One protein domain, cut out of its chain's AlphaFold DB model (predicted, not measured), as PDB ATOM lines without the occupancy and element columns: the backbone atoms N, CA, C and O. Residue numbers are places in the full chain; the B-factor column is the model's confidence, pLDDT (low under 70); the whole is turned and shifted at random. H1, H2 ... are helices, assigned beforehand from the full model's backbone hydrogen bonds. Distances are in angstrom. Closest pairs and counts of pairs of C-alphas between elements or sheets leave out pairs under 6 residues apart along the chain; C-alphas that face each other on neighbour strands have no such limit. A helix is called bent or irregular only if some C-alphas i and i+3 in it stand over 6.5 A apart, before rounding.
ATOM      1  N   ASP A   4     -40.342  35.086 -32.899       65.94
ATOM      2  CA  ASP A   4     -41.355  34.879 -31.853       65.94
ATOM      3  C   ASP A   4     -42.178  33.601 -32.044       65.94
ATOM      4  O   ASP A   4     -42.582  32.950 -31.076       65.94
ATOM      5  N   HIS A   5     -42.427  33.214 -33.296       72.56
ATOM      6  CA  HIS A   5     -43.177  32.002 -33.603       72.56
ATOM      7  C   HIS A   5     -42.343  30.745 -33.327       72.56
ATOM      8  O   HIS A   5     -42.884  29.731 -32.898       72.56
ATOM      9  N   ILE A   6     -41.021  30.818 -33.520       73.12
ATOM     10  CA  ILE A   6     -40.094  29.725 -33.202       73.12
ATOM     11  C   ILE A   6     -39.947  29.589 -31.683       73.12
ATOM     12  O   ILE A   6     -40.087  28.486 -31.162       73.12
ATOM     13  N   ILE A   7     -39.738  30.697 -30.964       74.06
ATOM     14  CA  ILE A   7     -39.597  30.694 -29.498       74.06
ATOM     15  C   ILE A   7     -40.880  30.189 -28.830       74.06
ATOM     16  O   ILE A   7     -40.806  29.321 -27.967       74.06
ATOM     17  N   SER A   8     -42.057  30.631 -29.281       75.25
ATOM     18  CA  SER A   8     -43.333  30.161 -28.717       75.25
ATOM     19  C   SER A   8     -43.581  28.673 -28.994       75.25
ATOM     20  O   SER A   8     -44.108  27.968 -28.138       75.25
ATOM     21  N   ARG A   9     -43.149  28.153 -30.154       75.19
ATOM     22  CA  ARG A   9     -43.266  26.716 -30.452       75.19
ATOM     23  C   ARG A   9     -42.284  25.871 -29.642       75.19
ATOM     24  O   ARG A   9     -42.616  24.749 -29.275       75.19
ATOM     25  N   LEU A  10     -41.108  26.412 -29.326       73.75
ATOM     26  CA  LEU A  10     -40.166  25.793 -28.394       73.75
ATOM     27  C   LEU A  10     -40.693  25.815 -26.957       73.75
ATOM     28  O   LEU A  10     -40.539  24.822 -26.260       73.75
ATOM     29  N   GLU A  11     -41.347  26.888 -26.512       73.50
ATOM     30  CA  GLU A  11     -42.006  26.936 -25.196       73.50
ATOM     31  C   GLU A  11     -43.080  25.852 -25.051       73.50
ATOM     32  O   GLU A  11     -43.191  25.235 -23.995       73.50
ATOM     33  N   GLU A  12     -43.830  25.589 -26.119       73.88
ATOM     34  CA  GLU A  12     -44.885  24.572 -26.162       73.88
ATOM     35  C   GLU A  12     -44.298  23.150 -26.137       73.88
ATOM     36  O   GLU A  12     -44.649  22.350 -25.273       73.88
ATOM     37  N   ILE A  13     -43.318  22.864 -27.007       72.00
ATOM     38  CA  ILE A  13     -42.655  21.548 -27.088       72.00
ATOM     39  C   ILE A  13     -41.843  21.246 -25.814       72.00
ATOM     40  O   ILE A  13     -41.823  20.114 -25.338       72.00
ATOM     41  N   LEU A  14     -41.175  22.245 -25.228       67.81
ATOM     42  CA  LEU A  14     -40.394  22.081 -23.994       67.81
ATOM     43  C   LEU A  14     -41.267  22.142 -22.728       67.81
ATOM     44  O   LEU A  14     -40.838  21.677 -21.666       67.81
ATOM     45  N   GLY A  15     -42.483  22.684 -22.821       60.88
ATOM     46  CA  GLY A  15     -43.481  22.683 -21.751       60.88
ATOM     47  C   GLY A  15     -44.119  21.309 -21.527       60.88
ATOM     48  O   GLY A  15     -44.445  20.966 -20.389       60.88
ATOM     49  N   GLU A  16     -44.221  20.488 -22.574       66.94
ATOM     50  CA  GLU A  16     -44.719  19.114 -22.492       66.94
ATOM     51  C   GLU A  16     -43.578  18.110 -22.278       66.94
ATOM     52  O   GLU A  16     -42.681  17.934 -23.103       66.94
ATOM     53  N   ALA A  17     -43.601  17.409 -21.141       55.66
ATOM     54  CA  ALA A  17     -42.518  16.509 -20.738       55.66
ATOM     55  C   ALA A  17     -42.327  15.276 -21.653       55.66
ATOM     56  O   ALA A  17     -41.307  14.608 -21.536       55.66
ATOM     57  N   HIS A  18     -43.290  14.962 -22.529       54.25
ATOM     58  CA  HIS A  18     -43.335  13.718 -23.318       54.25
ATOM     59  C   HIS A  18     -43.384  13.953 -24.844       54.25
ATOM     60  O   HIS A  18     -43.667  13.018 -25.592       54.25
ATOM     61  N   ASP A  19     -43.129  15.174 -25.336       63.75
ATOM     62  CA  ASP A  19     -43.075  15.428 -26.787       63.75
ATOM     63  C   ASP A  19     -41.811  14.787 -27.392       63.75
ATOM     64  O   ASP A  19     -40.691  15.058 -26.961       63.75
ATOM     65  N   MET A  20     -41.968  13.942 -28.417       58.16
ATOM     66  CA  MET A  20     -40.839  13.252 -29.059       58.16
ATOM     67  C   MET A  20     -39.890  14.188 -29.817       58.16
ATOM     68  O   MET A  20     -38.794  13.782 -30.187       58.16
ATOM     69  N   ARG A  21     -40.294  15.437 -30.069       68.25
ATOM     70  CA  ARG A  21     -39.471  16.458 -30.739       68.25
ATOM     71  C   ARG A  21     -38.633  17.272 -29.754       68.25
ATOM     72  O   ARG A  21     -38.000  18.248 -30.151       68.25
ATOM     73  N   ARG A  22     -38.659  16.917 -28.467       65.75
ATOM     74  CA  ARG A  22     -38.021  17.677 -27.390       65.75
ATOM     75  C   ARG A  22     -36.503  17.760 -27.546       65.75
ATOM     76  O   ARG A  22     -35.960  18.849 -27.400       65.75
ATOM     77  N   ASP A  23     -35.835  16.673 -27.921       56.78
ATOM     78  CA  ASP A  23     -34.373  16.663 -28.102       56.78
ATOM     79  C   ASP A  23     -33.932  17.567 -29.267       56.78
ATOM     80  O   ASP A  23     -32.997  18.364 -29.131       56.78
ATOM     81  N   ASP A  24     -34.675  17.544 -30.378       63.84
ATOM     82  CA  ASP A  24     -34.469  18.457 -31.506       63.84
ATOM     83  C   ASP A  24     -34.765  19.914 -31.110       63.84
ATOM     84  O   ASP A  24     -34.032  20.835 -31.477       63.84
ATOM     85  N   ALA A  25     -35.802  20.143 -30.299       66.56
ATOM     86  CA  ALA A  25     -36.143  21.459 -29.766       66.56
ATOM     87  C   ALA A  25     -35.054  22.019 -28.833       66.56
ATOM     88  O   ALA A  25     -34.779  23.219 -28.873       66.56
ATOM     89  N   VAL A  26     -34.377  21.179 -28.043       63.94
ATOM     90  CA  VAL A  26     -33.227  21.577 -27.208       63.94
ATOM     91  C   VAL A  26     -32.029  21.973 -28.070       63.94
ATOM     92  O   VAL A  26     -31.396  23.003 -27.812       63.94
ATOM     93  N   ALA A  27     -31.745  21.212 -29.131       61.31
ATOM     94  CA  ALA A  27     -30.690  21.553 -30.082       61.31
ATOM     95  C   ALA A  27     -30.961  22.919 -30.742       61.31
ATOM     96  O   ALA A  27     -30.082  23.784 -30.768       61.31
ATOM     97  N   VAL A  28     -32.203  23.167 -31.170       69.19
ATOM     98  CA  VAL A  28     -32.632  24.456 -31.734       69.19
ATOM     99  C   VAL A  28     -32.565  25.582 -30.690       69.19
ATOM    100  O   VAL A  28     -32.041  26.656 -30.990       69.19
ATOM    101  N   LEU A  29     -32.997  25.350 -29.442       71.75
ATOM    102  CA  LEU A  29     -32.935  26.332 -28.348       71.75
ATOM    103  C   LEU A  29     -31.494  26.779 -28.049       71.75
ATOM    104  O   LEU A  29     -31.255  27.947 -27.722       71.75
ATOM    105  N   SER A  30     -30.520  25.876 -28.172       62.06
ATOM    106  CA  SER A  30     -29.098  26.190 -27.979       62.06
ATOM    107  C   SER A  30     -28.507  27.055 -29.106       62.06
ATOM    108  O   SER A  30     -27.588  27.834 -28.861       62.06
ATOM    109  N   ALA A  31     -29.087  26.993 -30.311       66.44
ATOM    110  CA  ALA A  31     -28.617  27.697 -31.505       66.44
ATOM    111  C   ALA A  31     -29.242  29.095 -31.711       66.44
ATOM    112  O   ALA A  31     -28.707  29.898 -32.479       66.44
ATOM    113  N   ILE A  32     -30.352  29.416 -31.031       72.19
ATOM    114  CA  ILE A  32     -31.036  30.715 -31.163       72.19
ATOM    115  C   ILE A  32     -30.186  31.862 -30.591       72.19
ATOM    116  O   ILE A  32     -29.701  31.798 -29.455       72.19
ATOM    117  N   ARG A  33     -30.057  32.942 -31.379       71.12
ATOM    118  CA  ARG A  33     -29.499  34.239 -30.964       71.12
ATOM    119  C   ARG A  33     -30.635  35.264 -30.840       71.12
ATOM    120  O   ARG A  33     -31.209  35.608 -31.872       71.12
ATOM    121  N   PRO A  34     -30.968  35.734 -29.626       70.44
ATOM    122  CA  PRO A  34     -32.071  36.672 -29.426       70.44
ATOM    123  C   PRO A  34     -31.785  38.026 -30.077       70.44
ATOM    124  O   PRO A  34     -30.648  38.500 -30.046       70.44
ATOM    125  N   THR A  35     -32.814  38.653 -30.646       68.00
ATOM    126  CA  THR A  35     -32.699  39.949 -31.334       68.00
ATOM    127  C   THR A  35     -33.384  41.096 -30.590       68.00
ATOM    128  O   THR A  35     -33.119  42.260 -30.891       68.00
ATOM    129  N   SER A  36     -34.191  40.788 -29.568       69.62
ATOM    130  CA  SER A  36     -34.786  41.754 -28.638       69.62
ATOM    131  C   SER A  36     -34.546  41.365 -27.171       69.62
ATOM    132  O   SER A  36     -34.229  40.215 -26.858       69.62
ATOM    133  N   ALA A  37     -34.700  42.326 -26.254       62.16
ATOM    134  CA  ALA A  37     -34.530  42.085 -24.818       62.16
ATOM    135  C   ALA A  37     -35.575  41.100 -24.254       62.16
ATOM    136  O   ALA A  37     -35.238  40.278 -23.403       62.16
ATOM    137  N   ASP A  38     -36.806  41.133 -24.773       69.81
ATOM    138  CA  ASP A  38     -37.870  40.194 -24.390       69.81
ATOM    139  C   ASP A  38     -37.590  38.770 -24.891       69.81
ATOM    140  O   ASP A  38     -37.778  37.800 -24.153       69.81
ATOM    141  N   GLU A  39     -37.069  38.622 -26.114       72.31
ATOM    142  CA  GLU A  39     -36.639  37.319 -26.636       72.31
ATOM    143  C   GLU A  39     -35.477  36.746 -25.822       72.31
ATOM    144  O   GLU A  39     -35.438  35.544 -25.560       72.31
ATOM    145  N   LEU A  40     -34.535  37.596 -25.399       74.00
ATOM    146  CA  LEU A  40     -33.376  37.173 -24.617       74.00
ATOM    147  C   LEU A  40     -33.804  36.642 -23.248       74.00
ATOM    148  O   LEU A  40     -33.415  35.538 -22.873       74.00
ATOM    149  N   MET A  41     -34.684  37.370 -22.558       72.12
ATOM    150  CA  MET A  41     -35.273  36.929 -21.294       72.12
ATOM    151  C   MET A  41     -36.021  35.601 -21.446       72.12
ATOM    152  O   MET A  41     -35.811  34.688 -20.646       72.12
ATOM    153  N   ARG A  42     -36.848  35.430 -22.486       72.00
ATOM    154  CA  ARG A  42     -37.597  34.178 -22.711       72.00
ATOM    155  C   ARG A  42     -36.678  32.996 -23.026       72.00
ATOM    156  O   ARG A  42     -36.813  31.938 -22.409       72.00
ATOM    157  N   VAL A  43     -35.695  33.177 -23.908       72.88
ATOM    158  CA  VAL A  43     -34.726  32.129 -24.276       72.88
ATOM    159  C   VAL A  43     -33.841  31.740 -23.089       72.88
ATOM    160  O   VAL A  43     -33.617  30.549 -22.866       72.88
ATOM    161  N   GLU A  44     -33.373  32.696 -22.284       69.06
ATOM    162  CA  GLU A  44     -32.594  32.392 -21.077       69.06
ATOM    163  C   GLU A  44     -33.437  31.733 -19.983       69.06
ATOM    164  O   GLU A  44     -32.970  30.795 -19.336       69.06
ATOM    165  N   THR A  45     -34.704  32.126 -19.830       71.12
ATOM    166  CA  THR A  45     -35.631  31.470 -18.895       71.12
ATOM    167  C   THR A  45     -35.887  30.014 -19.300       71.12
ATOM    168  O   THR A  45     -35.913  29.130 -18.441       71.12
ATOM    169  N   LEU A  46     -36.008  29.727 -20.600       68.19
ATOM    170  CA  LEU A  46     -36.158  28.365 -21.125       68.19
ATOM    171  C   LEU A  46     -34.886  27.531 -20.961       68.19
ATOM    172  O   LEU A  46     -34.960  26.388 -20.508       68.19
ATOM    173  N   ARG A  47     -33.710  28.106 -21.244       71.94
ATOM    174  CA  ARG A  47     -32.412  27.449 -21.011       71.94
ATOM    175  C   ARG A  47     -32.199  27.149 -19.525       71.94
ATOM    176  O   ARG A  47     -31.778  26.047 -19.176       71.94
ATOM    177  N   GLY A  48     -32.552  28.090 -18.649       58.97
ATOM    178  CA  GLY A  48     -32.491  27.931 -17.197       58.97
ATOM    179  C   GLY A  48     -33.437  26.849 -16.670       58.97
ATOM    180  O   GLY A  48     -33.024  26.032 -15.844       58.97
ATOM    181  N   ARG A  49     -34.678  26.781 -17.177       60.75
ATOM    182  CA  ARG A  49     -35.651  25.725 -16.832       60.75
ATOM    183  C   ARG A  49     -35.218  24.341 -17.321       60.75
ATOM    184  O   ARG A  49     -35.373  23.379 -16.577       60.75
ATOM    185  N   HIS A  50     -34.610  24.230 -18.503       60.16
ATOM    186  CA  HIS A  50     -34.151  22.934 -19.016       60.16
ATOM    187  C   HIS A  50     -32.928  22.398 -18.258       60.16
ATOM    188  O   HIS A  50     -32.916  21.241 -17.854       60.16
ATOM    189  N   LEU A  51     -31.931  23.246 -17.974       53.88
ATOM    190  CA  LEU A  51     -30.742  22.860 -17.197       53.88
ATOM    191  C   LEU A  51     -31.075  22.451 -15.753       53.88
ATOM    192  O   LEU A  51     -30.371  21.632 -15.162       53.88
ATOM    193  N   SER A  52     -32.138  23.016 -15.173       49.94
ATOM    194  CA  SER A  52     -32.620  22.649 -13.837       49.94
ATOM    195  C   SER A  52     -33.497  21.391 -13.845       49.94
ATOM    196  O   SER A  52     -33.347  20.565 -12.943       49.94
ATOM    197  N   GLN A  53     -34.321  21.178 -14.878       53.41
ATOM    198  CA  GLN A  53     -35.085  19.935 -15.067       53.41
ATOM    199  C   GLN A  53     -34.190  18.731 -15.409       53.41
ATOM    200  O   GLN A  53     -34.377  17.675 -14.813       53.41
ATOM    201  N   ASP A  54     -33.164  18.884 -16.255       50.41
ATOM    202  CA  ASP A  54     -32.218  17.797 -16.573       50.41
ATOM    203  C   ASP A  54     -31.364  17.387 -15.369       50.41
ATOM    204  O   ASP A  54     -31.115  16.200 -15.156       50.41
ATOM    205  N   ARG A  55     -30.945  18.347 -14.531       48.59
ATOM    206  CA  ARG A  55     -30.229  18.050 -13.278       48.59
ATOM    207  C   ARG A  55     -31.125  17.378 -12.236       48.59
ATOM    208  O   ARG A  55     -30.656  16.502 -11.510       48.59
ATOM    209  N   GLN A  56     -32.404  17.754 -12.154       49.31
ATOM    210  CA  GLN A  56     -33.363  17.098 -11.256       49.31
ATOM    211  C   GLN A  56     -33.761  15.695 -11.743       49.31
ATOM    212  O   GLN A  56     -33.862  14.796 -10.911       49.31
ATOM    213  N   ALA A  57     -33.910  15.478 -13.054       51.06
ATOM    214  CA  ALA A  57     -34.232  14.173 -13.639       51.06
ATOM    215  C   ALA A  57     -33.037  13.199 -13.604       51.06
ATOM    216  O   ALA A  57     -33.179  12.062 -13.151       51.06
ATOM    217  N   SER A  58     -31.833  13.654 -13.972       50.22
ATOM    218  CA  SER A  58     -30.605  12.837 -13.925       50.22
ATOM    219  C   SER A  58     -30.207  12.489 -12.486       50.22
ATOM    220  O   SER A  58     -29.860  11.351 -12.177       50.22
ATOM    221  N   GLY A  59     -30.325  13.454 -11.566       51.41
ATOM    222  CA  GLY A  59     -30.080  13.238 -10.143       51.41
ATOM    223  C   GLY A  59     -31.121  12.350  -9.451       51.41
ATOM    224  O   GLY A  59     -30.833  11.864  -8.359       51.41
ATOM    225  N   ALA A  60     -32.305  12.141 -10.037       56.50
ATOM    226  CA  ALA A  60     -33.309  11.192  -9.553       56.50
ATOM    227  C   ALA A  60     -33.031   9.764 -10.058       56.50
ATOM    228  O   ALA A  60     -33.031   8.843  -9.246       56.50
ATOM    229  N   LEU A  61     -32.675   9.602 -11.340       61.78
ATOM    230  CA  LEU A  61     -32.299   8.314 -11.949       61.78
ATOM    231  C   LEU A  61     -31.153   7.611 -11.201       61.78
ATOM    232  O   LEU A  61     -31.256   6.438 -10.856       61.78
ATOM    233  N   PHE A  62     -30.076   8.329 -10.868       66.06
ATOM    234  CA  PHE A  62     -28.930   7.721 -10.175       66.06
ATOM    235  C   PHE A  62     -29.140   7.532  -8.663       66.06
ATOM    236  O   PHE A  62     -28.358   6.836  -8.017       66.06
ATOM    237  N   ARG A  63     -30.184   8.126  -8.058       60.34
ATOM    238  CA  ARG A  63     -30.501   7.903  -6.630       60.34
ATOM    239  C   ARG A  63     -31.059   6.506  -6.367       60.34
ATOM    240  O   ARG A  63     -30.901   6.036  -5.241       60.34
ATOM    241  N   GLU A  64     -31.666   5.880  -7.375       63.06
ATOM    242  CA  GLU A  64     -32.198   4.513  -7.321       63.06
ATOM    243  C   GLU A  64     -31.094   3.441  -7.402       63.06
ATOM    244  O   GLU A  64     -31.291   2.322  -6.930       63.06
ATOM    245  N   LEU A  65     -29.903   3.791  -7.911       68.31
ATOM    246  CA  LEU A  65     -28.718   2.929  -7.918       68.31
ATOM    247  C   LEU A  65     -28.061   2.920  -6.528       68.31
ATOM    248  O   LEU A  65     -27.178   3.724  -6.212       68.31
ATOM    249  N   ILE A  66     -28.552   2.034  -5.660       65.00
ATOM    250  CA  ILE A  66     -28.099   1.910  -4.265       65.00
ATOM    251  C   ILE A  66     -27.070   0.785  -4.108       65.00
ATOM    252  O   ILE A  66     -26.112   0.951  -3.354       65.00
ATOM    253  N   ASN A  67     -27.256  -0.338  -4.809       70.94
ATOM    254  CA  ASN A  67     -26.365  -1.492  -4.722       70.94
ATOM    255  C   ASN A  67     -25.174  -1.323  -5.685       70.94
ATOM    256  O   ASN A  67     -25.401  -1.115  -6.879       70.94
ATOM    257  N   PRO A  68     -23.922  -1.417  -5.210       70.62
ATOM    258  CA  PRO A  68     -22.748  -1.419  -6.077       70.62
ATOM    259  C   PRO A  68     -22.672  -2.576  -7.087       70.62
ATOM    260  O   PRO A  68     -22.032  -2.424  -8.119       70.62
ATOM    261  N   ASP A  69     -23.327  -3.708  -6.803       71.75
ATOM    262  CA  ASP A  69     -23.298  -4.918  -7.645       71.75
ATOM    263  C   ASP A  69     -24.409  -4.941  -8.714       71.75
ATOM    264  O   ASP A  69     -24.642  -5.960  -9.360       71.75
ATOM    265  N   ASP A  70     -25.141  -3.839  -8.885       79.56
ATOM    266  CA  ASP A  70     -26.238  -3.752  -9.849       79.56
ATOM    267  C   ASP A  70     -25.712  -3.605 -11.293       79.56
ATOM    268  O   ASP A  70     -25.024  -2.635 -11.619       79.56
ATOM    269  N   GLU A  71     -26.091  -4.521 -12.195       78.00
ATOM    270  CA  GLU A  71     -25.743  -4.472 -13.629       78.00
ATOM    271  C   GLU A  71     -26.215  -3.179 -14.324       78.00
ATOM    272  O   GLU A  71     -25.693  -2.778 -15.377       78.00
ATOM    273  N   ARG A  72     -27.181  -2.475 -13.722       78.81
ATOM    274  CA  ARG A  72     -27.622  -1.157 -14.183       78.81
ATOM    275  C   ARG A  72     -26.492  -0.126 -14.186       78.81
ATOM    276  O   ARG A  72     -26.495   0.732 -15.066       78.81
ATOM    277  N   TRP A  73     -25.487  -0.231 -13.306       82.12
ATOM    278  CA  TRP A  73     -24.309   0.652 -13.326       82.12
ATOM    279  C   TRP A  73     -23.561   0.596 -14.660       82.12
ATOM    280  O   TRP A  73     -23.195   1.631 -15.221       82.12
ATOM    281  N   GLN A  74     -23.366  -0.607 -15.199       83.50
ATOM    282  CA  GLN A  74     -22.647  -0.804 -16.454       83.50
ATOM    283  C   GLN A  74     -23.518  -0.467 -17.670       83.50
ATOM    284  O   GLN A  74     -23.016   0.040 -18.676       83.50
ATOM    285  N   THR A  75     -24.830  -0.682 -17.560       81.00
ATOM    286  CA  THR A  75     -25.813  -0.279 -18.577       81.00
ATOM    287  C   THR A  75     -25.869   1.246 -18.728       81.00
ATOM    288  O   THR A  75     -25.787   1.756 -19.846       81.00
ATOM    289  N   GLU A  76     -25.899   1.987 -17.617       79.75
ATOM    290  CA  GLU A  76     -25.867   3.455 -17.624       79.75
ATOM    291  C   GLU A  76     -24.514   4.011 -18.084       79.75
ATOM    292  O   GLU A  76     -24.485   4.960 -18.870       79.75
ATOM    293  N   LEU A  77     -23.388   3.401 -17.687       83.31
ATOM    294  CA  LEU A  77     -22.067   3.789 -18.193       83.31
ATOM    295  C   LEU A  77     -22.020   3.713 -19.728       83.31
ATOM    296  O   LEU A  77     -21.596   4.669 -20.379       83.31
ATOM    297  N   ARG A  78     -22.511   2.617 -20.323       81.88
ATOM    298  CA  ARG A  78     -22.575   2.453 -21.787       81.88
ATOM    299  C   ARG A  78     -23.469   3.509 -22.444       81.88
ATOM    300  O   ARG A  78     -23.079   4.074 -23.465       81.88
ATOM    301  N   ALA A  79     -24.624   3.814 -21.850       77.56
ATOM    302  CA  ALA A  79     -25.535   4.844 -22.349       77.56
ATOM    303  C   ALA A  79     -24.911   6.254 -22.314       77.56
ATOM    304  O   ALA A  79     -25.093   7.036 -23.247       77.56
ATOM    305  N   ILE A  80     -24.127   6.574 -21.278       76.69
ATOM    306  CA  ILE A  80     -23.425   7.862 -21.145       76.69
ATOM    307  C   ILE A  80     -22.258   7.965 -22.134       76.69
ATOM    308  O   ILE A  80     -22.063   9.011 -22.754       76.69
ATOM    309  N   VAL A  81     -21.485   6.890 -22.309       78.12
ATOM    310  CA  VAL A  81     -20.369   6.852 -23.269       78.12
ATOM    311  C   VAL A  81     -20.873   7.047 -24.706       78.12
ATOM    312  O   VAL A  81     -20.225   7.757 -25.479       78.12
ATOM    313  N   ALA A  82     -22.052   6.507 -25.035       76.19
ATOM    314  CA  ALA A  82     -22.686   6.615 -26.350       76.19
ATOM    315  C   ALA A  82     -23.149   8.037 -26.733       76.19
ATOM    316  O   ALA A  82     -23.361   8.293 -27.916       76.19
ATOM    317  N   VAL A  83     -23.279   8.972 -25.776       71.31
ATOM    318  CA  VAL A  83     -23.715  10.362 -26.021       71.31
ATOM    319  C   VAL A  83     -22.566  11.345 -25.716       71.31
ATOM    320  O   VAL A  83     -22.404  11.790 -24.575       71.31
ATOM    321  N   PRO A  84     -21.753  11.748 -26.715       55.66
ATOM    322  CA  PRO A  84     -20.466  12.424 -26.490       55.66
ATOM    323  C   PRO A  84     -20.544  13.809 -25.831       55.66
ATOM    324  O   PRO A  84     -19.569  14.258 -25.229       55.66
ATOM    325  N   HIS A  85     -21.684  14.498 -25.943       57.16
ATOM    326  CA  HIS A  85     -21.853  15.885 -25.490       57.16
ATOM    327  C   HIS A  85     -22.498  16.020 -24.096       57.16
ATOM    328  O   HIS A  85     -22.628  17.131 -23.581       57.16
ATOM    329  N   ALA A  86     -22.840  14.914 -23.429       62.66
ATOM    330  CA  ALA A  86     -23.532  14.909 -22.136       62.66
ATOM    331  C   ALA A  86     -22.580  15.043 -20.923       62.66
ATOM    332  O   ALA A  86     -22.592  14.226 -20.000       62.66
ATOM    333  N   ARG A  87     -21.742  16.092 -20.893       64.19
ATOM    334  CA  ARG A  87     -20.730  16.293 -19.832       64.19
ATOM    335  C   ARG A  87     -21.335  16.397 -18.426       64.19
ATOM    336  O   ARG A  87     -20.755  15.881 -17.475       64.19
ATOM    337  N   ALA A  88     -22.505  17.026 -18.300       65.38
ATOM    338  CA  ALA A  88     -23.213  17.146 -17.024       65.38
ATOM    339  C   ALA A  88     -23.642  15.773 -16.478       65.38
ATOM    340  O   ALA A  88     -23.347  15.458 -15.330       65.38
ATOM    341  N   ARG A  89     -24.216  14.911 -17.329       71.81
ATOM    342  CA  ARG A  89     -24.655  13.559 -16.950       71.81
ATOM    343  C   ARG A  89     -23.483  12.650 -16.564       71.81
ATOM    344  O   ARG A  89     -23.588  11.919 -15.587       71.81
ATOM    345  N   ALA A  90     -22.355  12.738 -17.276       74.31
ATOM    346  CA  ALA A  90     -21.126  12.018 -16.922       74.31
ATOM    347  C   ALA A  90     -20.540  12.475 -15.574       74.31
ATOM    348  O   ALA A  90     -20.067  11.652 -14.791       74.31
ATOM    349  N   THR A  91     -20.602  13.782 -15.289       77.19
ATOM    350  CA  THR A  91     -20.149  14.347 -14.009       77.19
ATOM    351  C   THR A  91     -21.044  13.899 -12.852       77.19
ATOM    352  O   THR A  91     -20.537  13.484 -11.812       77.19
ATOM    353  N   ASP A  92     -22.366  13.927 -13.040       77.00
ATOM    354  CA  ASP A  92     -23.328  13.503 -12.020       77.00
ATOM    355  C   ASP A  92     -23.231  11.993 -11.743       77.00
ATOM    356  O   ASP A  92     -23.215  11.586 -10.582       77.00
ATOM    357  N   PHE A  93     -23.077  11.164 -12.784       83.50
ATOM    358  CA  PHE A  93     -22.855   9.720 -12.651       83.50
ATOM    359  C   PHE A  93     -21.582   9.400 -11.857       83.50
ATOM    360  O   PHE A  93     -21.640   8.641 -10.890       83.50
ATOM    361  N   ALA A  94     -20.445  10.011 -12.216       82.56
ATOM    362  CA  ALA A  94     -19.172   9.786 -11.532       82.56
ATOM    363  C   ALA A  94     -19.220  10.226 -10.061       82.56
ATOM    364  O   ALA A  94     -18.754   9.497  -9.188       82.56
ATOM    365  N   ASN A  95     -19.846  11.367  -9.765       82.81
ATOM    366  CA  ASN A  95     -20.004  11.855  -8.397       82.81
ATOM    367  C   ASN A  95     -20.895  10.922  -7.557       82.81
ATOM    368  O   ASN A  95     -20.545  10.576  -6.427       82.81
ATOM    369  N   VAL A  96     -22.027  10.456  -8.103       83.00
ATOM    370  CA  VAL A  96     -22.899   9.504  -7.394       83.00
ATOM    371  C   VAL A  96     -22.187   8.167  -7.181       83.00
ATOM    372  O   VAL A  96     -22.237   7.649  -6.066       83.00
ATOM    373  N   LEU A  97     -21.472   7.652  -8.185       85.31
ATOM    374  CA  LEU A  97     -20.661   6.437  -8.076       85.31
ATOM    375  C   LEU A  97     -19.612   6.582  -6.970       85.31
ATOM    376  O   LEU A  97     -19.617   5.804  -6.019       85.31
ATOM    377  N   VAL A  98     -18.782   7.627  -7.022       85.69
ATOM    378  CA  VAL A  98     -17.721   7.875  -6.035       85.69
ATOM    379  C   VAL A  98     -18.289   8.074  -4.630       85.69
ATOM    380  O   VAL A  98     -17.719   7.583  -3.657       85.69
ATOM    381  N   LYS A  99     -19.430   8.753  -4.489       83.06
ATOM    382  CA  LYS A  99     -20.076   8.956  -3.187       83.06
ATOM    383  C   LYS A  99     -20.666   7.661  -2.627       83.06
ATOM    384  O   LYS A  99     -20.528   7.399  -1.438       83.06
ATOM    385  N   ARG A 100     -21.333   6.850  -3.453       80.69
ATOM    386  CA  ARG A 100     -21.959   5.589  -3.020       80.69
ATOM    387  C   ARG A 100     -20.916   4.521  -2.712       80.69
ATOM    388  O   ARG A 100     -20.947   3.961  -1.620       80.69
ATOM    389  N   PHE A 101     -19.974   4.307  -3.623       82.81
ATOM    390  CA  PHE A 101     -18.887   3.346  -3.452       82.81
ATOM    391  C   PHE A 101     -17.941   3.799  -2.333       82.81
ATOM    392  O   PHE A 101     -17.561   2.993  -1.495       82.81
ATOM    393  N   GLY A 102     -17.659   5.102  -2.225       80.19
ATOM    394  CA  GLY A 102     -16.880   5.667  -1.121       80.19
ATOM    395  C   GLY A 102     -17.550   5.486   0.243       80.19
ATOM    396  O   GLY A 102     -16.881   5.116   1.204       80.19
ATOM    397  N   ASN A 103     -18.871   5.673   0.336       78.19
ATOM    398  CA  ASN A 103     -19.619   5.385   1.561       78.19
ATOM    399  C   ASN A 103     -19.611   3.888   1.898       78.19
ATOM    400  O   ASN A 103     -19.456   3.548   3.064       78.19
ATOM    401  N   TYR A 104     -19.739   3.009   0.898       75.12
ATOM    402  CA  TYR A 104     -19.658   1.559   1.092       75.12
ATOM    403  C   TYR A 104     -18.288   1.158   1.658       75.12
ATOM    404  O   TYR A 104     -18.226   0.541   2.721       75.12
ATOM    405  N   LEU A 105     -17.205   1.633   1.030       74.94
ATOM    406  CA  LEU A 105     -15.821   1.440   1.476       74.94
ATOM    407  C   LEU A 105     -15.555   2.010   2.879       74.94
ATOM    408  O   LEU A 105     -14.797   1.422   3.638       74.94
ATOM    409  N   SER A 106     -16.207   3.118   3.246       71.19
ATOM    410  CA  SER A 106     -16.072   3.741   4.576       71.19
ATOM    411  C   SER A 106     -16.936   3.074   5.659       71.19
ATOM    412  O   SER A 106     -16.675   3.250   6.844       71.19
ATOM    413  N   SER A 107     -17.998   2.354   5.270       65.06
ATOM    414  CA  SER A 107     -18.962   1.713   6.183       65.06
ATOM    415  C   SER A 107     -18.657   0.242   6.491       65.06
ATOM    416  O   SER A 107     -19.185  -0.299   7.463       65.06
ATOM    417  N   GLY A 108     -17.827  -0.415   5.674       54.44
ATOM    418  CA  GLY A 108     -17.455  -1.817   5.845       54.44
ATOM    419  C   GLY A 108     -16.338  -2.008   6.874       54.44
ATOM    420  O   GLY A 108     -15.322  -1.319   6.833       54.44
ATOM    421  N   GLN A 109     -16.490  -2.989   7.772       51.69
ATOM    422  CA  GLN A 109     -15.358  -3.543   8.523       51.69
ATOM    423  C   GLN A 109     -14.308  -4.026   7.506       51.69
ATOM    424  O   GLN A 109     -14.660  -4.762   6.586       51.69
ATOM    425  N   GLY A 110     -13.055  -3.573   7.635       52.62
ATOM    426  CA  GLY A 110     -12.057  -3.481   6.551       52.62
ATOM    427  C   GLY A 110     -11.845  -4.690   5.620       52.62
ATOM    428  O   GLY A 110     -11.406  -4.493   4.493       52.62
ATOM    429  N   VAL A 111     -12.215  -5.911   6.022       55.03
ATOM    430  CA  VAL A 111     -12.133  -7.133   5.193       55.03
ATOM    431  C   VAL A 111     -13.083  -7.092   3.986       55.03
ATOM    432  O   VAL A 111     -12.711  -7.500   2.892       55.03
ATOM    433  N   HIS A 112     -14.287  -6.534   4.132       64.25
ATOM    434  CA  HIS A 112     -15.236  -6.440   3.013       64.25
ATOM    435  C   HIS A 112     -14.885  -5.326   2.014       64.25
ATOM    436  O   HIS A 112     -15.368  -5.340   0.883       64.25
ATOM    437  N   GLY A 113     -14.057  -4.354   2.415       71.12
ATOM    438  CA  GLY A 113     -13.615  -3.256   1.551       71.12
ATOM    439  C   GLY A 113     -12.545  -3.681   0.542       71.12
ATOM    440  O   GLY A 113     -12.617  -3.299  -0.624       71.12
ATOM    441  N   SER A 114     -11.589  -4.514   0.959       72.44
ATOM    442  CA  SER A 114     -10.521  -5.026   0.089       72.44
ATOM    443  C   SER A 114     -11.048  -6.011  -0.959       72.44
ATOM    444  O   SER A 114     -10.748  -5.868  -2.144       72.44
ATOM    445  N   GLU A 115     -11.908  -6.953  -0.555       76.44
ATOM    446  CA  GLU A 115     -12.594  -7.872  -1.479       76.44
ATOM    447  C   GLU A 115     -13.443  -7.118  -2.507       76.44
ATOM    448  O   GLU A 115     -13.495  -7.472  -3.686       76.44
ATOM    449  N   PHE A 116     -14.089  -6.037  -2.069       81.31
ATOM    450  CA  PHE A 116     -14.891  -5.192  -2.933       81.31
ATOM    451  C   PHE A 116     -14.054  -4.478  -4.003       81.31
ATOM    452  O   PHE A 116     -14.433  -4.495  -5.176       81.31
ATOM    453  N   LEU A 117     -12.916  -3.885  -3.622       84.81
ATOM    454  CA  LEU A 117     -12.001  -3.222  -4.557       84.81
ATOM    455  C   LEU A 117     -11.433  -4.203  -5.590       84.81
ATOM    456  O   LEU A 117     -11.443  -3.895  -6.781       84.81
ATOM    457  N   ALA A 118     -11.006  -5.391  -5.152       80.94
ATOM    458  CA  ALA A 118     -10.484  -6.427  -6.039       80.94
ATOM    459  C   ALA A 118     -11.548  -6.906  -7.046       80.94
ATOM    460  O   ALA A 118     -11.294  -6.975  -8.246       80.94
ATOM    461  N   ARG A 119     -12.777  -7.161  -6.580       83.44
ATOM    462  CA  ARG A 119     -13.886  -7.632  -7.425       83.44
ATOM    463  C   ARG A 119     -14.320  -6.614  -8.486       83.44
ATOM    464  O   ARG A 119     -14.689  -7.011  -9.588       83.44
ATOM    465  N   HIS A 120     -14.276  -5.318  -8.169       84.44
ATOM    466  CA  HIS A 120     -14.769  -4.237  -9.040       84.44
ATOM    467  C   HIS A 120     -13.678  -3.483  -9.806       84.44
ATOM    468  O   HIS A 120     -13.975  -2.529 -10.527       84.44
ATOM    469  N   ARG A 121     -12.420  -3.927  -9.715       86.12
ATOM    470  CA  ARG A 121     -11.265  -3.295 -10.369       86.12
ATOM    471  C   ARG A 121     -11.473  -3.073 -11.870       86.12
ATOM    472  O   ARG A 121     -11.270  -1.962 -12.360       86.12
ATOM    473  N   ALA A 122     -11.928  -4.101 -12.587       83.56
ATOM    474  CA  ALA A 122     -12.188  -4.023 -14.026       83.56
ATOM    475  C   ALA A 122     -13.251  -2.965 -14.365       83.56
ATOM    476  O   ALA A 122     -13.076  -2.174 -15.289       83.56
ATOM    477  N   PHE A 123     -14.312  -2.884 -13.559       86.00
ATOM    478  CA  PHE A 123     -15.355  -1.879 -13.727       86.00
ATOM    479  C   PHE A 123     -14.828  -0.453 -13.491       86.00
ATOM    480  O   PHE A 123     -15.156   0.453 -14.255       86.00
ATOM    481  N   PHE A 124     -13.957  -0.228 -12.501       87.75
ATOM    482  CA  PHE A 124     -13.341   1.091 -12.297       87.75
ATOM    483  C   PHE A 124     -12.448   1.516 -13.464       87.75
ATOM    484  O   PHE A 124     -12.469   2.688 -13.851       87.75
ATOM    485  N   ILE A 125     -11.696   0.578 -14.044       84.94
ATOM    486  CA  ILE A 125     -10.879   0.820 -15.241       84.94
ATOM    487  C   ILE A 125     -11.780   1.200 -16.427       84.94
ATOM    488  O   ILE A 125     -11.506   2.192 -17.107       84.94
ATOM    489  N   ASP A 126     -12.890   0.484 -16.629       85.31
ATOM    490  CA  ASP A 126     -13.877   0.792 -17.670       85.31
ATOM    491  C   ASP A 126     -14.485   2.194 -17.498       85.31
ATOM    492  O   ASP A 126     -14.614   2.942 -18.472       85.31
ATOM    493  N   VAL A 127     -14.820   2.592 -16.266       85.38
ATOM    494  CA  VAL A 127     -15.346   3.932 -15.952       85.38
ATOM    495  C   VAL A 127     -14.298   5.013 -16.228       85.38
ATOM    496  O   VAL A 127     -14.607   6.027 -16.862       85.38
ATOM    497  N   LEU A 128     -13.054   4.805 -15.782       86.06
ATOM    498  CA  LEU A 128     -11.962   5.762 -15.962       86.06
ATOM    499  C   LEU A 128     -11.651   5.991 -17.448       86.06
ATOM    500  O   LEU A 128     -11.484   7.139 -17.868       86.06
ATOM    501  N   ASN A 129     -11.616   4.914 -18.235       85.31
ATOM    502  CA  ASN A 129     -11.359   4.963 -19.671       85.31
ATOM    503  C   ASN A 129     -12.557   5.533 -20.446       85.31
ATOM    504  O   ASN A 129     -12.386   6.392 -21.311       85.31
ATOM    505  N   GLY A 130     -13.781   5.110 -20.119       80.25
ATOM    506  CA  GLY A 130     -14.998   5.541 -20.812       80.25
ATOM    507  C   GLY A 130     -15.364   7.011 -20.582       80.25
ATOM    508  O   GLY A 130     -15.923   7.659 -21.471       80.25
ATOM    509  N   LEU A 131     -15.036   7.570 -19.410       81.88
ATOM    510  CA  LEU A 131     -15.401   8.940 -19.018       81.88
ATOM    511  C   LEU A 131     -14.206   9.908 -18.950       81.88
ATOM    512  O   LEU A 131     -14.312  11.002 -18.381       81.88
ATOM    513  N   GLN A 132     -13.072   9.538 -19.543       77.62
ATOM    514  CA  GLN A 132     -11.840  10.323 -19.516       77.62
ATOM    515  C   GLN A 132     -12.066  11.775 -19.992       77.62
ATOM    516  O   GLN A 132     -12.640  12.033 -21.049       77.62
ATOM    517  N   GLY A 133     -11.648  12.754 -19.179       73.38
ATOM    518  CA  GLY A 133     -11.804  14.190 -19.469       73.38
ATOM    519  C   GLY A 133     -13.224  14.758 -19.291       73.38
ATOM    520  O   GLY A 133     -13.423  15.965 -19.456       73.38
ATOM    521  N   ARG A 134     -14.210  13.923 -18.928       75.75
ATOM    522  CA  ARG A 134     -15.620  14.315 -18.724       75.75
ATOM    523  C   ARG A 134     -16.046  14.353 -17.251       75.75
ATOM    524  O   ARG A 134     -17.109  14.893 -16.963       75.75
ATOM    525  N   MET A 135     -15.223  13.819 -16.348       80.69
ATOM    526  CA  MET A 135     -15.437  13.800 -14.894       80.69
ATOM    527  C   MET A 135     -14.768  14.988 -14.190       80.69
ATOM    528  O   MET A 135     -13.929  15.686 -14.769       80.69
ATOM    529  N   LEU A 136     -15.100  15.196 -12.914       79.69
ATOM    530  CA  LEU A 136     -14.355  16.117 -12.058       79.69
ATOM    531  C   LEU A 136     -12.948  15.560 -11.759       79.69
ATOM    532  O   LEU A 136     -12.782  14.342 -11.610       79.69
ATOM    533  N   PRO A 137     -11.926  16.427 -11.613       78.69
ATOM    534  CA  PRO A 137     -10.576  15.994 -11.246       78.69
ATOM    535  C   PRO A 137     -10.523  15.213  -9.922       78.69
ATOM    536  O   PRO A 137      -9.779  14.242  -9.812       78.69
ATOM    537  N   SER A 138     -11.353  15.585  -8.939       79.94
ATOM    538  CA  SER A 138     -11.449  14.900  -7.641       79.94
ATOM    539  C   SER A 138     -11.929  13.453  -7.759       79.94
ATOM    540  O   SER A 138     -11.398  12.575  -7.085       79.94
ATOM    541  N   ASP A 139     -12.906  13.198  -8.629       81.94
ATOM    542  CA  ASP A 139     -13.502  11.871  -8.822       81.94
ATOM    543  C   ASP A 139     -12.573  10.978  -9.648       81.94
ATOM    544  O   ASP A 139     -12.389   9.802  -9.348       81.94
ATOM    545  N   THR A 140     -11.893  11.580 -10.628       82.88
ATOM    546  CA  THR A 140     -10.855  10.919 -11.429       82.88
ATOM    547  C   THR A 140      -9.694  10.442 -10.553       82.88
ATOM    548  O   THR A 140      -9.245   9.308 -10.695       82.88
ATOM    549  N   ASN A 141      -9.217  11.282  -9.628       84.19
ATOM    550  CA  ASN A 141      -8.131  10.912  -8.718       84.19
ATOM    551  C   ASN A 141      -8.561   9.818  -7.730       84.19
ATOM    552  O   ASN A 141      -7.795   8.893  -7.487       84.19
ATOM    553  N   LYS A 142      -9.799   9.867  -7.222       83.69
ATOM    554  CA  LYS A 142     -10.334   8.811  -6.347       83.69
ATOM    555  C   LYS A 142     -10.446   7.459  -7.052       83.69
ATOM    556  O   LYS A 142     -10.052   6.453  -6.475       83.69
ATOM    557  N   LEU A 143     -10.920   7.431  -8.298       85.12
ATOM    558  CA  LEU A 143     -10.985   6.195  -9.085       85.12
ATOM    559  C   LEU A 143      -9.595   5.611  -9.354       85.12
ATOM    560  O   LEU A 143      -9.408   4.405  -9.230       85.12
ATOM    561  N   LYS A 144      -8.608   6.454  -9.683       85.44
ATOM    562  CA  LYS A 144      -7.227   5.987  -9.859       85.44
ATOM    563  C   LYS A 144      -6.630   5.431  -8.563       85.44
ATOM    564  O   LYS A 144      -5.969   4.401  -8.626       85.44
ATOM    565  N   SER A 145      -6.920   6.057  -7.419       86.00
ATOM    566  CA  SER A 145      -6.517   5.546  -6.103       86.00
ATOM    567  C   SER A 145      -7.090   4.151  -5.871       86.00
ATOM    568  O   SER A 145      -6.332   3.232  -5.607       86.00
ATOM    569  N   TRP A 146      -8.395   3.953  -6.081       87.81
ATOM    570  CA  TRP A 146      -9.039   2.647  -5.891       87.81
ATOM    571  C   TRP A 146      -8.506   1.554  -6.821       87.81
ATOM    572  O   TRP A 146      -8.395   0.403  -6.408       87.81
ATOM    573  N   ILE A 147      -8.161   1.893  -8.068       87.44
ATOM    574  CA  ILE A 147      -7.544   0.948  -9.014       87.44
ATOM    575  C   ILE A 147      -6.140   0.544  -8.545       87.44
ATOM    576  O   ILE A 147      -5.783  -0.632  -8.649       87.44
ATOM    577  N   ALA A 148      -5.361   1.498  -8.028       85.94
ATOM    578  CA  ALA A 148      -4.033   1.246  -7.482       85.94
ATOM    579  C   ALA A 148      -4.097   0.437  -6.172       85.94
ATOM    580  O   ALA A 148      -3.351  -0.527  -6.023       85.94
ATOM    581  N   ASP A 149      -5.048   0.742  -5.284       85.94
ATOM    582  CA  ASP A 149      -5.301  -0.010  -4.048       85.94
ATOM    583  C   ASP A 149      -5.710  -1.462  -4.357       85.94
ATOM    584  O   ASP A 149      -5.220  -2.406  -3.738       85.94
ATOM    585  N   ALA A 150      -6.557  -1.674  -5.372       86.62
ATOM    586  CA  ALA A 150      -6.920  -3.013  -5.836       86.62
ATOM    587  C   ALA A 150      -5.715  -3.785  -6.409       86.62
ATOM    588  O   ALA A 150      -5.539  -4.962  -6.102       86.62
ATOM    589  N   ALA A 151      -4.857  -3.127  -7.197       86.12
ATOM    590  CA  ALA A 151      -3.638  -3.737  -7.736       86.12
ATOM    591  C   ALA A 151      -2.608  -4.068  -6.636       86.12
ATOM    592  O   ALA A 151      -1.919  -5.084  -6.714       86.12
ATOM    593  N   GLN A 152      -2.530  -3.257  -5.575       88.25
ATOM    594  CA  GLN A 152      -1.710  -3.543  -4.395       88.25
ATOM    595  C   GLN A 152      -2.195  -4.793  -3.651       88.25
ATOM    596  O   GLN A 152      -1.381  -5.627  -3.254       88.25
ATOM    597  N   LEU A 153      -3.512  -4.966  -3.511       86.69
ATOM    598  CA  LEU A 153      -4.104  -6.174  -2.927       86.69
ATOM    599  C   LEU A 153      -3.843  -7.420  -3.788       86.69
ATOM    600  O   LEU A 153      -3.516  -8.481  -3.253       86.69
ATOM    601  N   GLU A 154      -3.934  -7.299  -5.115       86.69
ATOM    602  CA  GLU A 154      -3.580  -8.380  -6.046       86.69
ATOM    603  C   GLU A 154      -2.100  -8.768  -5.915       86.69
ATOM    604  O   GLU A 154      -1.789  -9.958  -5.808       86.69
ATOM    605  N   LEU A 155      -1.195  -7.786  -5.848       89.69
ATOM    606  CA  LEU A 155       0.233  -8.017  -5.623       89.69
ATOM    607  C   LEU A 155       0.485  -8.756  -4.300       89.69
ATOM    608  O   LEU A 155       1.223  -9.742  -4.292       89.69
ATOM    609  N   ALA A 156      -0.154  -8.332  -3.207       88.19
ATOM    610  CA  ALA A 156      -0.042  -9.000  -1.912       88.19
ATOM    611  C   ALA A 156      -0.508 -10.467  -1.989       88.19
ATOM    612  O   ALA A 156       0.210 -11.372  -1.560       88.19
ATOM    613  N   ALA A 157      -1.648 -10.729  -2.634       87.31
ATOM    614  CA  ALA A 157      -2.160 -12.085  -2.824       87.31
ATOM    615  C   ALA A 157      -1.252 -12.948  -3.725       87.31
ATOM    616  O   ALA A 157      -1.153 -14.165  -3.535       87.31
ATOM    617  N   HIS A 158      -0.596 -12.347  -4.722       90.00
ATOM    618  CA  HIS A 158       0.388 -13.028  -5.563       90.00
ATOM    619  C   HIS A 158       1.683 -13.335  -4.806       90.00
ATOM    620  O   HIS A 158       2.215 -14.433  -4.972       90.00
ATOM    621  N   LEU A 159       2.155 -12.433  -3.941       88.31
ATOM    622  CA  LEU A 159       3.308 -12.670  -3.066       88.31
ATOM    623  C   LEU A 159       3.033 -13.794  -2.069       88.31
ATOM    624  O   LEU A 159       3.855 -14.693  -1.921       88.31
ATOM    625  N   GLU A 160       1.863 -13.808  -1.430       88.75
ATOM    626  CA  GLU A 160       1.468 -14.906  -0.540       88.75
ATOM    627  C   GLU A 160       1.392 -16.247  -1.281       88.75
ATOM    628  O   GLU A 160       1.888 -17.268  -0.793       88.75
ATOM    629  N   ARG A 161       0.838 -16.256  -2.500       87.88
ATOM    630  CA  ARG A 161       0.839 -17.447  -3.362       87.88
ATOM    631  C   ARG A 161       2.253 -17.880  -3.749       87.88
ATOM    632  O   ARG A 161       2.541 -19.071  -3.699       87.88
ATOM    633  N   ALA A 162       3.149 -16.953  -4.077       87.56
ATOM    634  CA  ALA A 162       4.538 -17.267  -4.404       87.56
ATOM    635  C   ALA A 162       5.314 -17.816  -3.199       87.56
ATOM    636  O   ALA A 162       6.022 -18.811  -3.330       87.56
ATOM    637  N   ARG A 163       5.117 -17.243  -2.006       86.44
ATOM    638  CA  ARG A 163       5.731 -17.707  -0.751       86.44
ATOM    639  C   ARG A 163       5.214 -19.082  -0.312       86.44
ATOM    640  O   ARG A 163       5.977 -19.871   0.240       86.44
ATOM    641  N   SER A 164       3.938 -19.378  -0.559       84.94
ATOM    642  CA  SER A 164       3.316 -20.659  -0.187       84.94
ATOM    643  C   SER A 164       3.585 -21.774  -1.197       84.94
ATOM    644  O   SER A 164       3.973 -22.871  -0.805       84.94
ATOM    645  N   GLN A 165       3.396 -21.509  -2.490       84.44
ATOM    646  CA  GLN A 165       3.555 -22.513  -3.545       84.44
ATOM    647  C   GLN A 165       5.016 -22.696  -3.958       84.44
ATOM    648  O   GLN A 165       5.387 -23.787  -4.385       84.44
ATOM    649  N   LYS A 166       5.840 -21.644  -3.834       83.44
ATOM    650  CA  LYS A 166       7.274 -21.632  -4.176       83.44
ATOM    651  C   LYS A 166       7.576 -22.093  -5.604       83.44
ATOM    652  O   LYS A 166       8.667 -22.559  -5.905       83.44
ATOM    653  N   THR A 167       6.604 -21.968  -6.505       81.94
ATOM    654  CA  THR A 167       6.752 -22.344  -7.910       81.94
ATOM    655  C   THR A 167       7.237 -21.169  -8.744       81.94
ATOM    656  O   THR A 167       7.002 -20.002  -8.427       81.94
ATOM    657  N   THR A 168       7.872 -21.489  -9.870       81.94
ATOM    658  CA  THR A 168       8.281 -20.492 -10.872       81.94
ATOM    659  C   THR A 168       7.106 -19.644 -11.340       81.94
ATOM    660  O   THR A 168       7.187 -18.421 -11.330       81.94
ATOM    661  N   ASP A 169       5.999 -20.301 -11.682       84.44
ATOM    662  CA  ASP A 169       4.825 -19.646 -12.252       84.44
ATOM    663  C   ASP A 169       4.202 -18.635 -11.279       84.44
ATOM    664  O   ASP A 169       3.693 -17.589 -11.696       84.44
ATOM    665  N   ALA A 170       4.273 -18.911  -9.971       85.38
ATOM    666  CA  ALA A 170       3.796 -17.998  -8.942       85.38
ATOM    667  C   ALA A 170       4.696 -16.755  -8.818       85.38
ATOM    668  O   ALA A 170       4.182 -15.636  -8.750       85.38
ATOM    669  N   TRP A 171       6.021 -16.917  -8.878       87.69
ATOM    670  CA  TRP A 171       6.967 -15.792  -8.896       87.69
ATOM    671  C   TRP A 171       6.893 -14.967 -10.193       87.69
ATOM    672  O   TRP A 171       7.034 -13.744 -10.155       87.69
ATOM    673  N   ASP A 172       6.585 -15.588 -11.331       88.12
ATOM    674  CA  ASP A 172       6.340 -14.874 -12.592       88.12
ATOM    675  C   ASP A 172       5.005 -14.108 -12.581       88.12
ATOM    676  O   ASP A 172       4.860 -13.069 -13.233       88.12
ATOM    677  N   ALA A 173       4.012 -14.570 -11.815       87.44
ATOM    678  CA  ALA A 173       2.789 -13.808 -11.560       87.44
ATOM    679  C   ALA A 173       3.042 -12.577 -10.665       87.44
ATOM    680  O   ALA A 173       2.486 -11.509 -10.935       87.44
ATOM    681  N   VAL A 174       3.930 -12.686  -9.667       89.50
ATOM    682  CA  VAL A 174       4.406 -11.534  -8.876       89.50
ATOM    683  C   VAL A 174       5.111 -10.524  -9.776       89.50
ATOM    684  O   VAL A 174       4.781  -9.345  -9.723       89.50
ATOM    685  N   ALA A 175       6.019 -10.970 -10.652       89.56
ATOM    686  CA  ALA A 175       6.735 -10.083 -11.573       89.56
ATOM    687  C   ALA A 175       5.781  -9.232 -12.428       89.56
ATOM    688  O   ALA A 175       5.950  -8.018 -12.519       89.56
ATOM    689  N   ARG A 176       4.733  -9.855 -12.985       89.69
ATOM    690  CA  ARG A 176       3.699  -9.151 -13.760       89.69
ATOM    691  C   ARG A 176       2.914  -8.141 -12.915       89.69
ATOM    692  O   ARG A 176       2.721  -7.016 -13.360       89.69
ATOM    693  N   SER A 177       2.519  -8.522 -11.701       87.00
ATOM    694  CA  SER A 177       1.742  -7.662 -10.790       87.00
ATOM    695  C   SER A 177       2.552  -6.458 -10.292       87.00
ATOM    696  O   SER A 177       2.029  -5.355 -10.161       87.00
ATOM    697  N   VAL A 178       3.853  -6.656 -10.052       90.25
ATOM    698  CA  VAL A 178       4.806  -5.598  -9.697       90.25
ATOM    699  C   VAL A 178       4.941  -4.579 -10.824       90.25
ATOM    700  O   VAL A 178       4.895  -3.378 -10.566       90.25
ATOM    701  N   ASP A 179       5.122  -5.043 -12.062       88.81
ATOM    702  CA  ASP A 179       5.263  -4.150 -13.215       88.81
ATOM    703  C   ASP A 179       3.969  -3.374 -13.483       88.81
ATOM    704  O   ASP A 179       4.021  -2.186 -13.798       88.81
ATOM    705  N   GLU A 180       2.811  -4.004 -13.279       86.00
ATOM    706  CA  GLU A 180       1.505  -3.354 -13.389       86.00
ATOM    707  C   GLU A 180       1.309  -2.266 -12.319       86.00
ATOM    708  O   GLU A 180       1.063  -1.108 -12.669       86.00
ATOM    709  N   LEU A 181       1.492  -2.584 -11.029       87.25
ATOM    710  CA  LEU A 181       1.335  -1.621  -9.930       87.25
ATOM    711  C   LEU A 181       2.340  -0.465 -10.023       87.25
ATOM    712  O   LEU A 181       1.969   0.683  -9.783       87.25
ATOM    713  N   ALA A 182       3.578  -0.732 -10.455       85.81
ATOM    714  CA  ALA A 182       4.606   0.293 -10.644       85.81
ATOM    715  C   ALA A 182       4.185   1.399 -11.630       85.81
ATOM    716  O   ALA A 182       4.641   2.535 -11.508       85.81
ATOM    717  N   THR A 183       3.306   1.101 -12.596       83.75
ATOM    718  CA  THR A 183       2.780   2.110 -13.536       83.75
ATOM    719  C   THR A 183       1.639   2.956 -12.965       83.75
ATOM    720  O   THR A 183       1.271   3.967 -13.566       83.75
ATOM    721  N   MET A 184       1.079   2.568 -11.813       81.31
ATOM    722  CA  MET A 184      -0.153   3.130 -11.245       81.31
ATOM    723  C   MET A 184       0.015   3.721  -9.834       81.31
ATOM    724  O   MET A 184      -0.977   4.160  -9.260       81.31
ATOM    725  N   VAL A 185       1.237   3.766  -9.288       82.19
ATOM    726  CA  VAL A 185       1.539   4.234  -7.920       82.19
ATOM    727  C   VAL A 185       1.001   5.645  -7.654       82.19
ATOM    728  O   VAL A 185       1.274   6.590  -8.400       82.19
ATOM    729  N   GLN A 186       0.255   5.791  -6.558       77.00
ATOM    730  CA  GLN A 186      -0.334   7.052  -6.092       77.00
ATOM    731  C   GLN A 186      -0.048   7.356  -4.612       77.00
ATOM    732  O   GLN A 186      -0.264   8.492  -4.187       77.00
ATOM    733  N   SER A 187       0.437   6.381  -3.833       80.94
ATOM    734  CA  SER A 187       0.779   6.527  -2.412       80.94
ATOM    735  C   SER A 187       2.162   5.946  -2.086       80.94
ATOM    736  O   SER A 187       2.668   5.073  -2.791       80.94
ATOM    737  N   ASN A 188       2.766   6.407  -0.984       78.44
ATOM    738  CA  ASN A 188       4.046   5.871  -0.502       78.44
ATOM    739  C   ASN A 188       3.935   4.394  -0.091       78.44
ATOM    740  O   ASN A 188       4.893   3.649  -0.243       78.44
ATOM    741  N   GLU A 189       2.773   3.962   0.407       79.88
ATOM    742  CA  GLU A 189       2.531   2.561   0.777       79.88
ATOM    743  C   GLU A 189       2.548   1.641  -0.453       79.88
ATOM    744  O   GLU A 189       3.104   0.547  -0.402       79.88
ATOM    745  N   GLN A 190       1.997   2.104  -1.579       83.38
ATOM    746  CA  GLN A 190       2.031   1.378  -2.852       83.38
ATOM    747  C   GLN A 190       3.450   1.315  -3.429       83.38
ATOM    748  O   GLN A 190       3.866   0.261  -3.908       83.38
ATOM    749  N   ASP A 191       4.204   2.417  -3.361       83.00
ATOM    750  CA  ASP A 191       5.601   2.453  -3.814       83.00
ATOM    751  C   ASP A 191       6.476   1.503  -2.984       83.00
ATOM    752  O   ASP A 191       7.231   0.695  -3.526       83.00
ATOM    753  N   GLN A 192       6.293   1.520  -1.662       82.94
ATOM    754  CA  GLN A 192       6.986   0.628  -0.742       82.94
ATOM    755  C   GLN A 192       6.655  -0.846  -1.025       82.94
ATOM    756  O   GLN A 192       7.568  -1.666  -1.123       82.94
ATOM    757  N   ALA A 193       5.380  -1.178  -1.261       81.62
ATOM    758  CA  ALA A 193       4.969  -2.533  -1.631       81.62
ATOM    759  C   ALA A 193       5.621  -3.010  -2.946       81.62
ATOM    760  O   ALA A 193       6.032  -4.167  -3.053       81.62
ATOM    761  N   VAL A 194       5.772  -2.125  -3.943       88.19
ATOM    762  CA  VAL A 194       6.491  -2.423  -5.196       88.19
ATOM    763  C   VAL A 194       7.986  -2.646  -4.942       88.19
ATOM    764  O   VAL A 194       8.565  -3.579  -5.505       88.19
ATOM    765  N   ILE A 195       8.626  -1.812  -4.117       85.50
ATOM    766  CA  ILE A 195      10.058  -1.917  -3.788       85.50
ATOM    767  C   ILE A 195      10.352  -3.238  -3.068       85.50
ATOM    768  O   ILE A 195      11.262  -3.965  -3.478       85.50
ATOM    769  N   GLU A 196       9.560  -3.582  -2.054       88.56
ATOM    770  CA  GLU A 196       9.700  -4.825  -1.287       88.56
ATOM    771  C   GLU A 196       9.505  -6.056  -2.178       88.56
ATOM    772  O   GLU A 196      10.359  -6.947  -2.215       88.56
ATOM    773  N   ALA A 197       8.442  -6.064  -2.990       87.75
ATOM    774  CA  ALA A 197       8.162  -7.147  -3.928       87.75
ATOM    775  C   ALA A 197       9.269  -7.321  -4.985       87.75
ATOM    776  O   ALA A 197       9.636  -8.448  -5.334       87.75
ATOM    777  N   ARG A 198       9.848  -6.218  -5.487       90.75
ATOM    778  CA  ARG A 198      11.009  -6.258  -6.397       90.75
ATOM    779  C   ARG A 198      12.249  -6.814  -5.713       90.75
ATOM    780  O   ARG A 198      12.989  -7.568  -6.350       90.75
ATOM    781  N   GLY A 199      12.478  -6.446  -4.453       88.56
ATOM    782  CA  GLY A 199      13.571  -6.966  -3.637       88.56
ATOM    783  C   GLY A 199      13.508  -8.488  -3.519       88.56
ATOM    784  O   GLY A 199      14.464  -9.171  -3.896       88.56
ATOM    785  N   GLU A 200      12.361  -9.026  -3.099       90.31
ATOM    786  CA  GLU A 200      12.150 -10.477  -2.989       90.31
ATOM    787  C   GLU A 200      12.284 -11.199  -4.337       90.31
ATOM    788  O   GLU A 200      12.992 -12.205  -4.438       90.31
ATOM    789  N   LEU A 201      11.698 -10.660  -5.412       89.44
ATOM    790  CA  LEU A 201      11.799 -11.259  -6.748       89.44
ATOM    791  C   LEU A 201      13.256 -11.349  -7.242       89.44
ATOM    792  O   LEU A 201      13.649 -12.326  -7.889       89.44
ATOM    793  N   GLN A 202      14.081 -10.335  -6.958       88.69
ATOM    794  CA  GLN A 202      15.501 -10.359  -7.317       88.69
ATOM    795  C   GLN A 202      16.277 -11.412  -6.524       88.69
ATOM    796  O   GLN A 202      17.131 -12.092  -7.099       88.69
ATOM    797  N   GLN A 203      15.980 -11.565  -5.232       88.88
ATOM    798  CA  GLN A 203      16.593 -12.597  -4.396       88.88
ATOM    799  C   GLN A 203      16.245 -14.001  -4.909       88.88
ATOM    800  O   GLN A 203      17.157 -14.802  -5.121       88.88
TER     801      GLN A 203
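AT A GLANCE: This is residues 4 to 203 of the 1093 residues of an uncharacterized protein of Thiohalocapsa sp. PB-PSB1 (UniProt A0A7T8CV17). The domain is a long rod of helices in three groups, one after another: H1, H2 and part of H3 at one end, H4, H5 and the bent H6 in the middle, and a bundle of H7, H8 and H9 at the other end. H3 reaches from the first group to H5, and H7 packs on H5 and both arms of H6 as well as on H8 and H9. The printed part has 200 residues with nine named helices, H1 to H9 in order, and no named strand: the class is all helix. The whole is loose, with a radius of gyration of the C-alphas of 23.9 A and spans of 80 by 29 by 25 A.

HOW THE PARTS SIT: H1, residues 4 to 15, and H2, residues 22 to 31, form a helical hairpin at a steep tilt of 42 degrees; their closest C-alphas, Ile 13 and Arg 22, are 6.0 A apart. H3, residues 37 to 61, touches H1 with residues 39 to 46 alone, closest at C-alphas Glu 11 and Leu 46, 7.3 A. Residues 58 to 59 of H3 only just touch H5, residues 87 to 107, with 3 pairs of C-alphas within 8 A, the closest Ser 58 and Arg 89, 6.7 A. H6, residues 111 to 130, was assigned as one helix by its hydrogen bonds but is bent: C-alphas 119 and 122 are 7.7 A apart, and its arms H6a, residues 111 to 119, and H6b, residues 122 to 130, stand at a steep tilt of 55 degrees. H4, residues 72 to 81, touches H6b, closest at C-alphas Val 81 and Gly 130, 6.1 A. The hub is H7, residues 137 to 165; its residues 146 to 154 touch H6a about perpendicular, at 81 degrees, closest at C-alphas Ala 118 and Ala 150, 4.9 A. H7, H8, residues 168 to 182, and H9, residues 188 to 203, make an up and down bundle, each running against the one before; H7 and H8 touch at a shallow tilt of 18 degrees, closest at C-alphas Ala 162 and Ala 170, 4.7 A. H8 and H9 are closest at C-alphas Val 178 and Val 194, 5.8 A. Every O i to N i+4 pair is within hydrogen-bond range in H1 to H5, H6b and H7 to H9; in H6a 4 of 5 are.

IN THESE COORDINATES: H1 begins at C-alpha 4, (-41.355, 34.879, -31.853). H3 is 36.2 A long, H5 29.9 A, and H7, the longest, 41.7 A from C-alpha 137 at (-10.576, 15.994, -11.246). H9, 22.7 A, ends at C-alpha 203, (16.593, -12.597, -4.396).

THE WHOLE: The two farthest C-alphas, His 5 and Gln 203, are 80.1 A apart. The printed part has no cut, and no link is long. The mean pLDDT of the printed part is 75.9; 54 residues are under 70, among them 14 to 28 and 48 to 66.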